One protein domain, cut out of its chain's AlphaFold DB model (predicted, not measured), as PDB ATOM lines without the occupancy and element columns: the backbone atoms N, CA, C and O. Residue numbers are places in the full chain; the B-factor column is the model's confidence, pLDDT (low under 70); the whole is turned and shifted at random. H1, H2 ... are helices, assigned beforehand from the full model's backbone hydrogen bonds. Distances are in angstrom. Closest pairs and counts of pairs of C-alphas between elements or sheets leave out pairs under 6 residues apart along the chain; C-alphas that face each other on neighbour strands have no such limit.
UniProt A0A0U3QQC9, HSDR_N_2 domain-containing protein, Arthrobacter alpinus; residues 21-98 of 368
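AT A GLANCE: This is residues 21 to 98 of the 368 residues of the protein "HSDR_N_2 domain-containing protein" of Arthrobacter alpinus (UniProt A0A0U3QQC9). A long helix, H1, makes one side of a small helical cluster; H2 folds back along its first half as a helical hairpin, and H4 crosses it at a steep tilt, the centres of H1, H2 and H4 making a triangle. Three short helices complete the cluster: H3 near H2 and H4, H5 packed on H1 and H4, and H6 beside residues 73 to 74 of H4. The printed part has 78 residues with six named helices, H1 to H6 in that order along the chain, and no named strand; the class is all helix. It is compact, with a radius of gyration of the C-alphas of 11.2 A, and rounded, with spans of 30 by 26 by 17 A.

IN THESE COORDINATES: H1, residues 21 to 38, is the longest helix at 26.2 A from first to last C-alpha; C-alpha 21 is at (17.806, -18.272, -83.740) and C-alpha 38 at (-3.582, -26.815, -96.135). H2, residues 46 to 55, measures 14.3 A, and H4, residues 72 to 84, measures 18.4 A. H3, residues 65 to 70, measures 8.7 A. H5, residues 89 to 92, measures 5.5 A, and H6, residues 95 to 98, measures 5.4 A, ending with C-alpha 98 at (6.218, -26.807, -103.259).

HOW THE PARTS SIT: H1 and H4 are the hub, touching three helices each. H1 touches H2 with residues 22 to 30 alone, the closest C-alphas being those of Leu 26 and Ala 53, 5.2 A apart. This hairpin runs opposite ways at a shallow tilt of 34.7 degrees, only just short of steep. H1 touches H4 with residues 24 to 29 alone, closest at the C-alphas of Arg 25 and Ala 82, 6.3 A apart; they run opposite ways at a steep tilt of 42 degrees. H5 touches H1, closest at the C-alphas of Trp 32 and Phe 90, 5.5 A apart, and touches H4, closest at those of Met 78 and Pro 89, 6.0 A apart. H4 and H6 only just touch, with 3 pairs of C-alphas within 8 A, the closest being Thr 74 and Leu 97 at 5.2 A. H3 touches no helix, and H1 and H3 are apart. In H1, H2, H3 and H4 every O i to N i+4 pair is within hydrogen-bond range; H5 and H6 are too short for such a pair.

THE WHOLE: The two C-alphas farthest apart are those of Ala 63 and Gly 85, 30.6 A. The printed part has no cut and no long link. The mean pLDDT of the printed part is 88.6, and no printed residue is under 70.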
ATOM      1  N   LYS A  21      17.682 -17.867 -82.334       84.06
ATOM      2  CA  LYS A  21      17.806 -18.272 -83.740       84.06
ATOM      3  C   LYS A  21      17.086 -19.594 -84.023       84.06
ATOM      4  O   LYS A  21      16.575 -19.775 -85.123       84.06
ATOM      5  N   GLY A  22      17.107 -20.536 -83.086       88.62
ATOM      6  CA  GLY A  22      16.368 -21.794 -83.132       88.62
ATOM      7  C   GLY A  22      14.869 -21.567 -83.124       88.62
ATOM      8  O   GLY A  22      14.183 -22.186 -83.930       88.62
ATOM      9  N   GLN A  23      14.387 -20.616 -82.322       92.44
ATOM     10  CA  GLN A  23      12.978 -20.239 -82.316       92.44
ATOM     11  C   GLN A  23      12.541 -19.684 -83.676       92.44
ATOM     12  O   GLN A  23      11.574 -20.177 -84.239       92.44
ATOM     13  N   ILE A  24      13.321 -18.773 -84.273       88.69
ATOM     14  CA  ILE A  24      13.044 -18.254 -85.626       88.69
ATOM     15  C   ILE A  24      12.960 -19.391 -86.657       88.69
ATOM     16  O   ILE A  24      12.062 -19.405 -87.495       88.69
ATOM     17  N   ARG A  25      13.884 -20.364 -86.603       94.06
ATOM     18  CA  ARG A  25      13.846 -21.530 -87.504       94.06
ATOM     19  C   ARG A  25      12.587 -22.366 -87.285       94.06
ATOM     20  O   ARG A  25      11.950 -22.739 -88.262       94.06
ATOM     21  N   LEU A  26      12.229 -22.648 -86.032       95.62
ATOM     22  CA  LEU A  26      11.030 -23.419 -85.709       95.62
ATOM     23  C   LEU A  26       9.757 -22.713 -86.185       95.62
ATOM     24  O   LEU A  26       8.889 -23.369 -86.756       95.62
ATOM     25  N   ASP A  27       9.664 -21.398 -86.003       93.50
ATOM     26  CA  ASP A  27       8.514 -20.604 -86.436       93.50
ATOM     27  C   ASP A  27       8.346 -20.679 -87.963       93.50
ATOM     28  O   ASP A  27       7.256 -20.976 -88.449       93.50
ATOM     29  N   ILE A  28       9.440 -20.515 -88.718       94.31
ATOM     30  CA  ILE A  28       9.462 -20.658 -90.185       94.31
ATOM     31  C   ILE A  28       8.989 -22.053 -90.614       94.31
ATOM     32  O   ILE A  28       8.103 -22.168 -91.460       94.31
ATOM     33  N   LEU A  29       9.568 -23.110 -90.033       96.62
ATOM     34  CA  LEU A  29       9.226 -24.490 -90.383       96.62
ATOM     35  C   LEU A  29       7.772 -24.824 -90.030       96.62
ATOM     36  O   LEU A  29       7.098 -25.511 -90.790       96.62
ATOM     37  N   THR A  30       7.278 -24.324 -88.898       96.38
ATOM     38  CA  THR A  30       5.903 -24.577 -88.453       96.38
ATOM     39  C   THR A  30       4.893 -23.875 -89.360       96.38
ATOM     40  O   THR A  30       3.905 -24.489 -89.751       96.38
ATOM     41  N   GLN A  31       5.143 -22.619 -89.747       95.00
ATOM     42  CA  GLN A  31       4.262 -21.894 -90.674       95.00
ATOM     43  C   GLN A  31       4.234 -22.539 -92.061       95.00
ATOM     44  O   GLN A  31       3.161 -22.740 -92.623       95.00
ATOM     45  N   TRP A  32       5.393 -22.950 -92.579       96.31
ATOM     46  CA  TRP A  32       5.461 -23.726 -93.815       96.31
ATOM     47  C   TRP A  32       4.645 -25.021 -93.744       96.31
ATOM     48  O   TRP A  32       3.876 -25.311 -94.658       96.31
ATOM     49  N   ALA A  33       4.812 -25.798 -92.668       96.00
ATOM     50  CA  ALA A  33       4.127 -27.077 -92.514       96.00
ATOM     51  C   ALA A  33       2.602 -26.894 -92.511       96.00
ATOM     52  O   ALA A  33       1.903 -27.666 -93.159       96.00
ATOM     53  N   LEU A  34       2.100 -25.828 -91.876       94.12
ATOM     54  CA  LEU A  34       0.681 -25.465 -91.917       94.12
ATOM     55  C   LEU A  34       0.204 -25.165 -93.347       94.12
ATOM     56  O   LEU A  34      -0.842 -25.662 -93.758       94.12
ATOM     57  N   GLU A  35       0.953 -24.382 -94.130       92.88
ATOM     58  CA  GLU A  35       0.579 -24.079 -95.520       92.88
ATOM     59  C   GLU A  35       0.615 -25.325 -96.420       92.88
ATOM     60  O   GLU A  35      -0.292 -25.537 -97.230       92.88
ATOM     61  N   ALA A  36       1.623 -26.184 -96.258       92.81
ATOM     62  CA  ALA A  36       1.740 -27.435 -97.002       92.81
ATOM     63  C   ALA A  36       0.639 -28.447 -96.625       92.81
ATOM     64  O   ALA A  36       0.105 -29.127 -97.506       92.81
ATOM     65  N   GLU A  37       0.242 -28.501 -95.352       94.12
ATOM     66  CA  GLU A  37      -0.892 -29.303 -94.882       94.12
ATOM     67  C   GLU A  37      -2.220 -28.780 -95.451       94.12
ATOM     68  O   GLU A  37      -3.027 -29.563 -95.956       94.12
ATOM     69  N   VAL A  38      -2.423 -27.456 -95.480       92.88
ATOM     70  CA  VAL A  38      -3.582 -26.815 -96.135       92.88
ATOM     71  C   VAL A  38      -3.621 -27.120 -97.637       92.88
ATOM     72  O   VAL A  38      -4.701 -27.301 -98.202       92.88
ATOM     73  N   ALA A  39      -2.461 -27.239 -98.285       89.81
ATOM     74  CA  ALA A  39      -2.340 -27.680 -99.675       89.81
ATOM     75  C   ALA A  39      -2.568 -29.199 -99.872       89.81
ATOM     76  O   ALA A  39      -2.551 -29.682-101.006       89.81
ATOM     77  N   GLY A  40      -2.818 -29.955 -98.797       91.12
ATOM     78  CA  GLY A  40      -3.142 -31.381 -98.825       91.12
ATOM     79  C   GLY A  40      -1.926 -32.307 -98.847       91.12
ATOM     80  O   GLY A  40      -2.059 -33.477 -99.216       91.12
ATOM     81  N   HIS A  41      -0.741 -31.812 -98.487       92.56
ATOM     82  CA  HIS A  41       0.465 -32.628 -98.405       92.56
ATOM     83  C   HIS A  41       0.726 -33.110 -96.971       92.56
ATOM     84  O   HIS A  41       0.546 -32.343 -96.029       92.56
ATOM     85  N   PRO A  42       1.181 -34.363 -96.774       92.44
ATOM     86  CA  PRO A  42       1.610 -34.815 -95.458       92.44
ATOM     87  C   PRO A  42       2.915 -34.108 -95.072       92.44
ATOM     88  O   PRO A  42       3.824 -33.987 -95.899       92.44
ATOM     89  N   VAL A  43       3.020 -33.663 -93.823       94.31
ATOM     90  CA  VAL A  43       4.146 -32.867 -93.310       94.31
ATOM     91  C   VAL A  43       4.743 -33.498 -92.048       94.31
ATOM     92  O   VAL A  43       4.033 -34.233 -91.359       94.31
ATOM     93  N   PRO A  44       6.033 -33.254 -91.738       95.00
ATOM     94  CA  PRO A  44       6.633 -33.700 -90.480       95.00
ATOM     95  C   PRO A  44       5.910 -33.126 -89.256       95.00
ATOM     96  O   PRO A  44       5.364 -32.022 -89.315       95.00
ATOM     97  N   GLU A  45       5.941 -33.846 -88.136       93.56
ATOM     98  CA  GLU A  45       5.301 -33.379 -86.908       93.56
ATOM     99  C   GLU A  45       6.078 -32.213 -86.281       93.56
ATOM    100  O   GLU A  45       7.275 -32.028 -86.502       93.56
ATOM    101  N   HIS A  46       5.414 -31.432 -85.426       93.81
ATOM    102  CA  HIS A  46       6.051 -30.293 -84.758       93.81
ATOM    103  C   HIS A  46       7.312 -30.689 -83.967       93.81
ATOM    104  O   HIS A  46       8.293 -29.945 -83.960       93.81
ATOM    105  N   VAL A  47       7.319 -31.875 -83.346       91.75
ATOM    106  CA  VAL A  47       8.486 -32.407 -82.619       91.75
ATOM    107  C   VAL A  47       9.681 -32.634 -83.549       91.75
ATOM    108  O   VAL A  47      10.810 -32.297 -83.191       91.75
ATOM    109  N   ASP A  48       9.434 -33.133 -84.759       92.75
ATOM    110  CA  ASP A  48      10.468 -33.374 -85.764       92.75
ATOM    111  C   ASP A  48      11.086 -32.043 -86.205       92.75
ATOM    112  O   ASP A  48      12.308 -31.874 -86.230       92.75
ATOM    113  N   LEU A  49      10.231 -31.053 -86.479       94.69
ATOM    114  CA  LEU A  49      10.650 -29.702 -86.852       94.69
ATOM    115  C   LEU A  49      11.422 -29.007 -85.722       94.69
ATOM    116  O   LEU A  49      12.376 -28.282 -86.002       94.69
ATOM    117  N   GLN A  50      11.071 -29.251 -84.455       93.44
ATOM    118  CA  GLN A  50      11.793 -28.727 -83.292       93.44
ATOM    119  C   GLN A  50      13.215 -29.300 -83.195       93.44
ATOM    120  O   GLN A  50      14.169 -28.543 -82.980       93.44
ATOM    121  N   VAL A  51      13.386 -30.609 -83.419       90.62
ATOM    122  CA  VAL A  51      14.710 -31.258 -83.481       90.62
ATOM    123  C   VAL A  51      15.544 -30.677 -84.621       90.62
ATOM    124  O   VAL A  51      16.710 -30.322 -84.423       90.62
ATOM    125  N   ILE A  52      14.949 -30.523 -85.806       93.19
ATOM    126  CA  ILE A  52      15.623 -29.959 -86.981       93.19
ATOM    127  C   ILE A  52      16.000 -28.491 -86.737       93.19
ATOM    128  O   ILE A  52      17.119 -28.076 -87.037       93.19
ATOM    129  N   ALA A  53      15.116 -27.692 -86.141       91.88
ATOM    130  CA  ALA A  53      15.395 -26.297 -85.812       91.88
ATOM    131  C   ALA A  53      16.553 -26.165 -84.807       91.88
ATOM    132  O   ALA A  53      17.372 -25.244 -84.927       91.88
ATOM    133  N   HIS A  54      16.667 -27.085 -83.848       90.06
ATOM    134  CA  HIS A  54      17.770 -27.119 -82.889       90.06
ATOM    135  C   HIS A  54      19.095 -27.534 -83.546       90.06
ATOM    136  O   HIS A  54      20.083 -26.803 -83.472       90.06
ATOM    137  N   THR A  55      19.104 -28.686 -84.220       88.31
ATOM    138  CA  THR A  55      20.320 -29.335 -84.742       88.31
ATOM    139  C   THR A  55      20.792 -28.771 -86.079       88.31
ATOM    140  O   THR A  55      21.979 -28.846 -86.392       88.31
ATOM    141  N   LYS A  56      19.876 -28.190 -86.866       88.00
ATOM    142  CA  LYS A  56      20.048 -27.809 -88.280       88.00
ATOM    143  C   LYS A  56      20.364 -28.994 -89.197       88.00
ATOM    144  O   LYS A  56      20.848 -28.795 -90.309       88.00
ATOM    145  N   ILE A  57      20.099 -30.211 -88.733       86.81
ATOM    146  CA  ILE A  57      20.275 -31.446 -89.489       86.81
ATOM    147  C   ILE A  57      18.889 -31.887 -89.949       86.81
ATOM    148  O   ILE A  57      18.004 -32.102 -89.127       86.81
ATOM    149  N   VAL A  58      18.697 -32.024 -91.260       88.44
ATOM    150  CA  VAL A  58      17.418 -32.441 -91.866       88.44
ATOM    151  C   VAL A  58      17.343 -33.965 -91.942       88.44
ATOM    152  O   VAL A  58      17.182 -34.572 -92.995       88.44
ATOM    153  N   ALA A  59      17.548 -34.594 -90.793       85.69
ATOM    154  CA  ALA A  59      17.446 -36.029 -90.608       85.69
ATOM    155  C   ALA A  59      17.079 -36.303 -89.150       85.69
ATOM    156  O   ALA A  59      17.648 -35.699 -88.239       85.69
ATOM    157  N   ILE A  60      16.139 -37.218 -88.945       85.31
ATOM    158  CA  ILE A  60      15.684 -37.655 -87.627       85.31
ATOM    159  C   ILE A  60      15.548 -39.176 -87.616       85.31
ATOM    160  O   ILE A  60      15.413 -39.805 -88.667       85.31
ATOM    161  N   GLU A  61      15.552 -39.760 -86.426       81.06
ATOM    162  CA  GLU A  61      15.236 -41.172 -86.233       81.06
ATOM    163  C   GLU A  61      13.761 -41.340 -85.844       81.06
ATOM    164  O   GLU A  61      13.172 -40.476 -85.198       81.06
ATOM    165  N   GLY A  62      13.159 -42.476 -86.208       83.19
ATOM    166  CA  GLY A  62      11.794 -42.823 -85.807       83.19
ATOM    167  C   GLY A  62      10.722 -42.540 -86.862       83.19
ATOM    168  O   GLY A  62      10.996 -42.496 -88.061       83.19
ATOM    169  N   ALA A  63       9.470 -42.426 -86.411       77.19
ATOM    170  CA  ALA A  63       8.286 -42.461 -87.275       77.19
ATOM    171  C   ALA A  63       8.202 -41.291 -88.278       77.19
ATOM    172  O   ALA A  63       7.735 -41.493 -89.398       77.19
ATOM    173  N   GLY A  64       8.705 -40.105 -87.920       84.31
ATOM    174  CA  GLY A  64       8.710 -38.918 -88.783       84.31
ATOM    175  C   GLY A  64       9.794 -38.912 -89.870       84.31
ATOM    176  O   GLY A  64       9.726 -38.113 -90.807       84.31
ATOM    177  N   ALA A  65      10.780 -39.818 -89.800       87.25
ATOM    178  CA  ALA A  65      11.964 -39.798 -90.666       87.25
ATOM    179  C   ALA A  65      11.624 -39.845 -92.163       87.25
ATOM    180  O   ALA A  65      12.245 -39.150 -92.964       87.25
ATOM    181  N   ALA A  66      10.603 -40.621 -92.540       87.88
ATOM    182  CA  ALA A  66      10.170 -40.727 -93.929       87.88
ATOM    183  C   ALA A  66       9.625 -39.394 -94.469       87.88
ATOM    184  O   ALA A  66       9.965 -39.002 -95.582       87.88
ATOM    185  N   LEU A  67       8.818 -38.677 -93.681       90.44
ATOM    186  CA  LEU A  67       8.261 -37.381 -94.081       90.44
ATOM    187  C   LEU A  67       9.339 -36.300 -94.128       90.44
ATOM    188  O   LEU A  67       9.364 -35.513 -95.073       90.44
ATOM    189  N   VAL A  68      10.270 -36.303 -93.170       91.06
ATOM    190  CA  VAL A  68      11.433 -35.402 -93.195       91.06
ATOM    191  C   VAL A  68      12.277 -35.638 -94.445       91.06
ATOM    192  O   VAL A  68      12.666 -34.679 -95.097       91.06
ATOM    193  N   GLN A  69      12.507 -36.895 -94.832       89.12
ATOM    194  CA  GLN A  69      13.282 -37.223 -96.029       89.12
ATOM    195  C   GLN A  69      12.587 -36.783 -97.327       89.12
ATOM    196  O   GLN A  69      13.247 -36.281 -98.235       89.12
ATOM    197  N   LEU A  70      11.263 -36.941 -97.425       90.38
ATOM    198  CA  LEU A  70      10.485 -36.483 -98.584       90.38
ATOM    199  C   LEU A  70      10.552 -34.963 -98.768       90.38
ATOM    200  O   LEU A  70      10.491 -34.475 -99.896       90.38
ATOM    201  N   TRP A  71      10.685 -34.229 -97.667       94.25
ATOM    202  CA  TRP A  71      10.765 -32.772 -97.641       94.25
ATOM    203  C   TRP A  71      12.179 -32.234 -97.430       94.25
ATOM    204  O   TRP A  71      12.340 -31.026 -97.255       94.25
ATOM    205  N   GLU A  72      13.205 -33.090 -97.477       92.69
ATOM    206  CA  GLU A  72      14.582 -32.694 -97.176       92.69
ATOM    207  C   GLU A  72      15.028 -31.481 -98.005       92.69
ATOM    208  O   GLU A  72      15.458 -30.503 -97.391       92.69
ATOM    209  N   PRO A  73      14.821 -31.433 -99.340       87.31
ATOM    210  CA  PRO A  73      15.252 -30.283-100.129       87.31
ATOM    211  C   PRO A  73      14.547 -28.985 -99.722       87.31
ATOM    212  O   PRO A  73      15.174 -27.926 -99.668       87.31
ATOM    213  N   THR A  74      13.254 -29.063 -99.396       92.94
ATOM    214  CA  THR A  74      12.428 -27.921 -98.985       92.94
ATOM    215  C   THR A  74      12.843 -27.408 -97.607       92.94
ATOM    216  O   THR A  74      13.064 -26.208 -97.432       92.94
ATOM    217  N   ILE A  75      13.029 -28.307 -96.638       93.94
ATOM    218  CA  ILE A  75      13.448 -27.962 -95.276       93.94
ATOM    219  C   ILE A  75      14.880 -27.415 -95.281       93.94
ATOM    220  O   ILE A  75      15.129 -26.355 -94.707       93.94
ATOM    221  N   SER A  76      15.811 -28.072 -95.978       89.19
ATOM    222  CA  SER A  76      17.194 -27.607 -96.142       89.19
ATOM    223  C   SER A  76      17.253 -26.222 -96.782       89.19
ATOM    224  O   SER A  76      17.998 -25.356 -96.312       89.19
ATOM    225  N   TRP A  77      16.435 -25.973 -97.810       89.88
ATOM    226  CA  TRP A  77      16.333 -24.655 -98.427       89.88
ATOM    227  C   TRP A  77      15.844 -23.607 -97.420       89.88
ATOM    228  O   TRP A  77      16.522 -22.602 -97.230       89.88
ATOM    229  N   MET A  78      14.755 -23.854 -96.683       93.25
ATOM    230  CA  MET A  78      14.254 -22.895 -95.685       93.25
ATOM    231  C   MET A  78      15.248 -22.631 -94.550       93.25
ATOM    232  O   MET A  78      15.400 -21.486 -94.127       93.25
ATOM    233  N   LEU A  79      15.956 -23.657 -94.066       88.88
ATOM    234  CA  LEU A  79      16.996 -23.492 -93.047       88.88
ATOM    235  C   LEU A  79      18.151 -22.631 -93.555       88.88
ATOM    236  O   LEU A  79      18.656 -21.787 -92.809       88.88
ATOM    237  N   LYS A  80      18.548 -22.820 -94.819       83.44
ATOM    238  CA  LYS A  80      19.523 -21.955 -95.483       83.44
ATOM    239  C   LYS A  80      19.018 -20.515 -95.490       83.44
ATOM    240  O   LYS A  80      19.700 -19.656 -94.941       83.44
ATOM    241  N   GLN A  81      17.816 -20.264 -96.010       84.19
ATOM    242  CA  GLN A  81      17.220 -18.924 -96.073       84.19
ATOM    243  C   GLN A  81      17.113 -18.249 -94.698       84.19
ATOM    244  O   GLN A  81      17.527 -17.103 -94.520       84.19
ATOM    245  N   ALA A  82      16.660 -18.986 -93.682       83.69
ATOM    246  CA  ALA A  82      16.622 -18.507 -92.302       83.69
ATOM    247  C   ALA A  82      18.026 -18.135 -91.785       83.69
ATOM    248  O   ALA A  82      18.184 -17.168 -91.041       83.69
ATOM    249  N   GLY A  83      19.064 -18.869 -92.201       77.75
ATOM    250  CA  GLY A  83      20.465 -18.548 -91.920       77.75
ATOM    251  C   GLY A  83      20.938 -17.225 -92.537       77.75
ATOM    252  O   GLY A  83      21.783 -16.553 -91.941       77.75
ATOM    253  N   PHE A  84      20.362 -16.821 -93.672       71.88
ATOM    254  CA  PHE A  84      20.571 -15.503 -94.288       71.88
ATOM    255  C   PHE A  84      19.711 -14.394 -93.667       71.88
ATOM    256  O   PHE A  84      19.922 -13.223 -93.967       71.88
ATOM    257  N   GLY A  85      18.793 -14.736 -92.758       77.31
ATOM    258  CA  GLY A  85      17.877 -13.780 -92.141       77.31
ATOM    259  C   GLY A  85      16.675 -13.429 -93.019       77.31
ATOM    260  O   GLY A  85      16.036 -12.406 -92.776       77.31
ATOM    261  N   VAL A  86      16.366 -14.255 -94.024       75.19
ATOM    262  CA  VAL A  86      15.168 -14.092 -94.856       75.19
ATOM    263  C   VAL A  86      13.919 -14.273 -93.999       75.19
ATOM    264  O   VAL A  86      13.799 -15.245 -93.251       75.19
ATOM    265  N   ILE A  87      12.992 -13.322 -94.110       78.31
ATOM    266  CA  ILE A  87      11.711 -13.337 -93.398       78.31
ATOM    267  C   ILE A  87      10.712 -14.162 -94.216       78.31
ATOM    268  O   ILE A  87      10.569 -13.929 -95.412       78.31
ATOM    269  N   ASP A  88      10.017 -15.098 -93.565       82.75
ATOM    270  CA  ASP A  88       8.994 -15.971 -94.163       82.75
ATOM    271  C   ASP A  88       9.424 -16.655 -95.483       82.75
ATOM    272  O   ASP A  88       8.710 -16.563 -96.488       82.75
ATOM    273  N   PRO A  89      10.570 -17.370 -95.530       85.81
ATOM    274  CA  PRO A  89      11.103 -17.912 -96.784       85.81
ATOM    275  C   PRO A  89      10.140 -18.878 -97.487       85.81
ATOM    276  O   PRO A  89      10.167 -18.998 -98.710       85.81
ATOM    277  N   PHE A  90       9.238 -19.521 -96.743       87.12
ATOM    278  CA  PHE A  90       8.223 -20.430 -97.273       87.12
ATOM    279  C   PHE A  90       7.268 -19.784 -98.292       87.12
ATOM    280  O   PHE A  90       6.761 -20.477 -99.169       87.12
ATOM    281  N   ARG A  91       7.092 -18.454 -98.262       85.44
ATOM    282  CA  ARG A  91       6.287 -17.715 -99.255       85.44
ATOM    283  C   ARG A  91       6.951 -17.585-100.624       85.44
ATOM    284  O   ARG A  91       6.286 -17.237-101.598       85.44
ATOM    285  N   HIS A  92       8.253 -17.836-100.693       79.25
ATOM    286  CA  HIS A  92       9.075 -17.690-101.893       79.25
ATOM    287  C   HIS A  92       9.688 -19.027-102.321       79.25
ATOM    288  O   HIS A  92      10.742 -19.058-102.957       79.25
ATOM    289  N   LEU A  93       9.041 -20.142-101.966       81.69
ATOM    290  CA  LEU A  93       9.512 -21.467-102.344       81.69
ATOM    291  C   LEU A  93       9.603 -21.609-103.874       81.69
ATOM    292  O   LEU A  93       8.626 -21.325-104.574       81.69
ATOM    293  N   PRO A  94      10.743 -22.099-104.400       78.31
ATOM    294  CA  PRO A  94      10.837 -22.565-105.778       78.31
ATOM    295  C   PRO A  94       9.736 -23.583-106.096       78.31
ATOM    296  O   PRO A  94       9.380 -24.396-105.242       78.31
ATOM    297  N   GLU A  95       9.226 -23.580-107.331       75.44
ATOM    298  CA  GLU A  95       8.085 -24.416-107.738       75.44
ATOM    299  C   GLU A  95       8.335 -25.915-107.486       75.44
ATOM    300  O   GLU A  95       7.419 -26.652-107.116       75.44
ATOM    301  N   GLU A  96       9.586 -26.370-107.617       80.38
ATOM    302  CA  GLU A  96       9.962 -27.765-107.365       80.38
ATOM    303  C   GLU A  96       9.880 -28.155-105.887       80.38
ATOM    304  O   GLU A  96       9.710 -29.332-105.577       80.38
ATOM    305  N   LEU A  97      10.011 -27.180-104.986       88.69
ATOM    306  CA  LEU A  97      10.024 -27.375-103.536       88.69
ATOM    307  C   LEU A  97       8.637 -27.206-102.904       88.69
ATOM    308  O   LEU A  97       8.498 -27.396-101.697       88.69
ATOM    309  N   LEU A  98       7.613 -26.887-103.706       85.69
ATOM    310  CA  LEU A  98       6.218 -26.807-103.259       85.69
ATOM    311  C   LEU A  98       5.599 -28.183-102.984       85.69
ATOM    312  O   LEU A  98       4.530 -28.262-102.384       85.69
TER     313      LEU A  98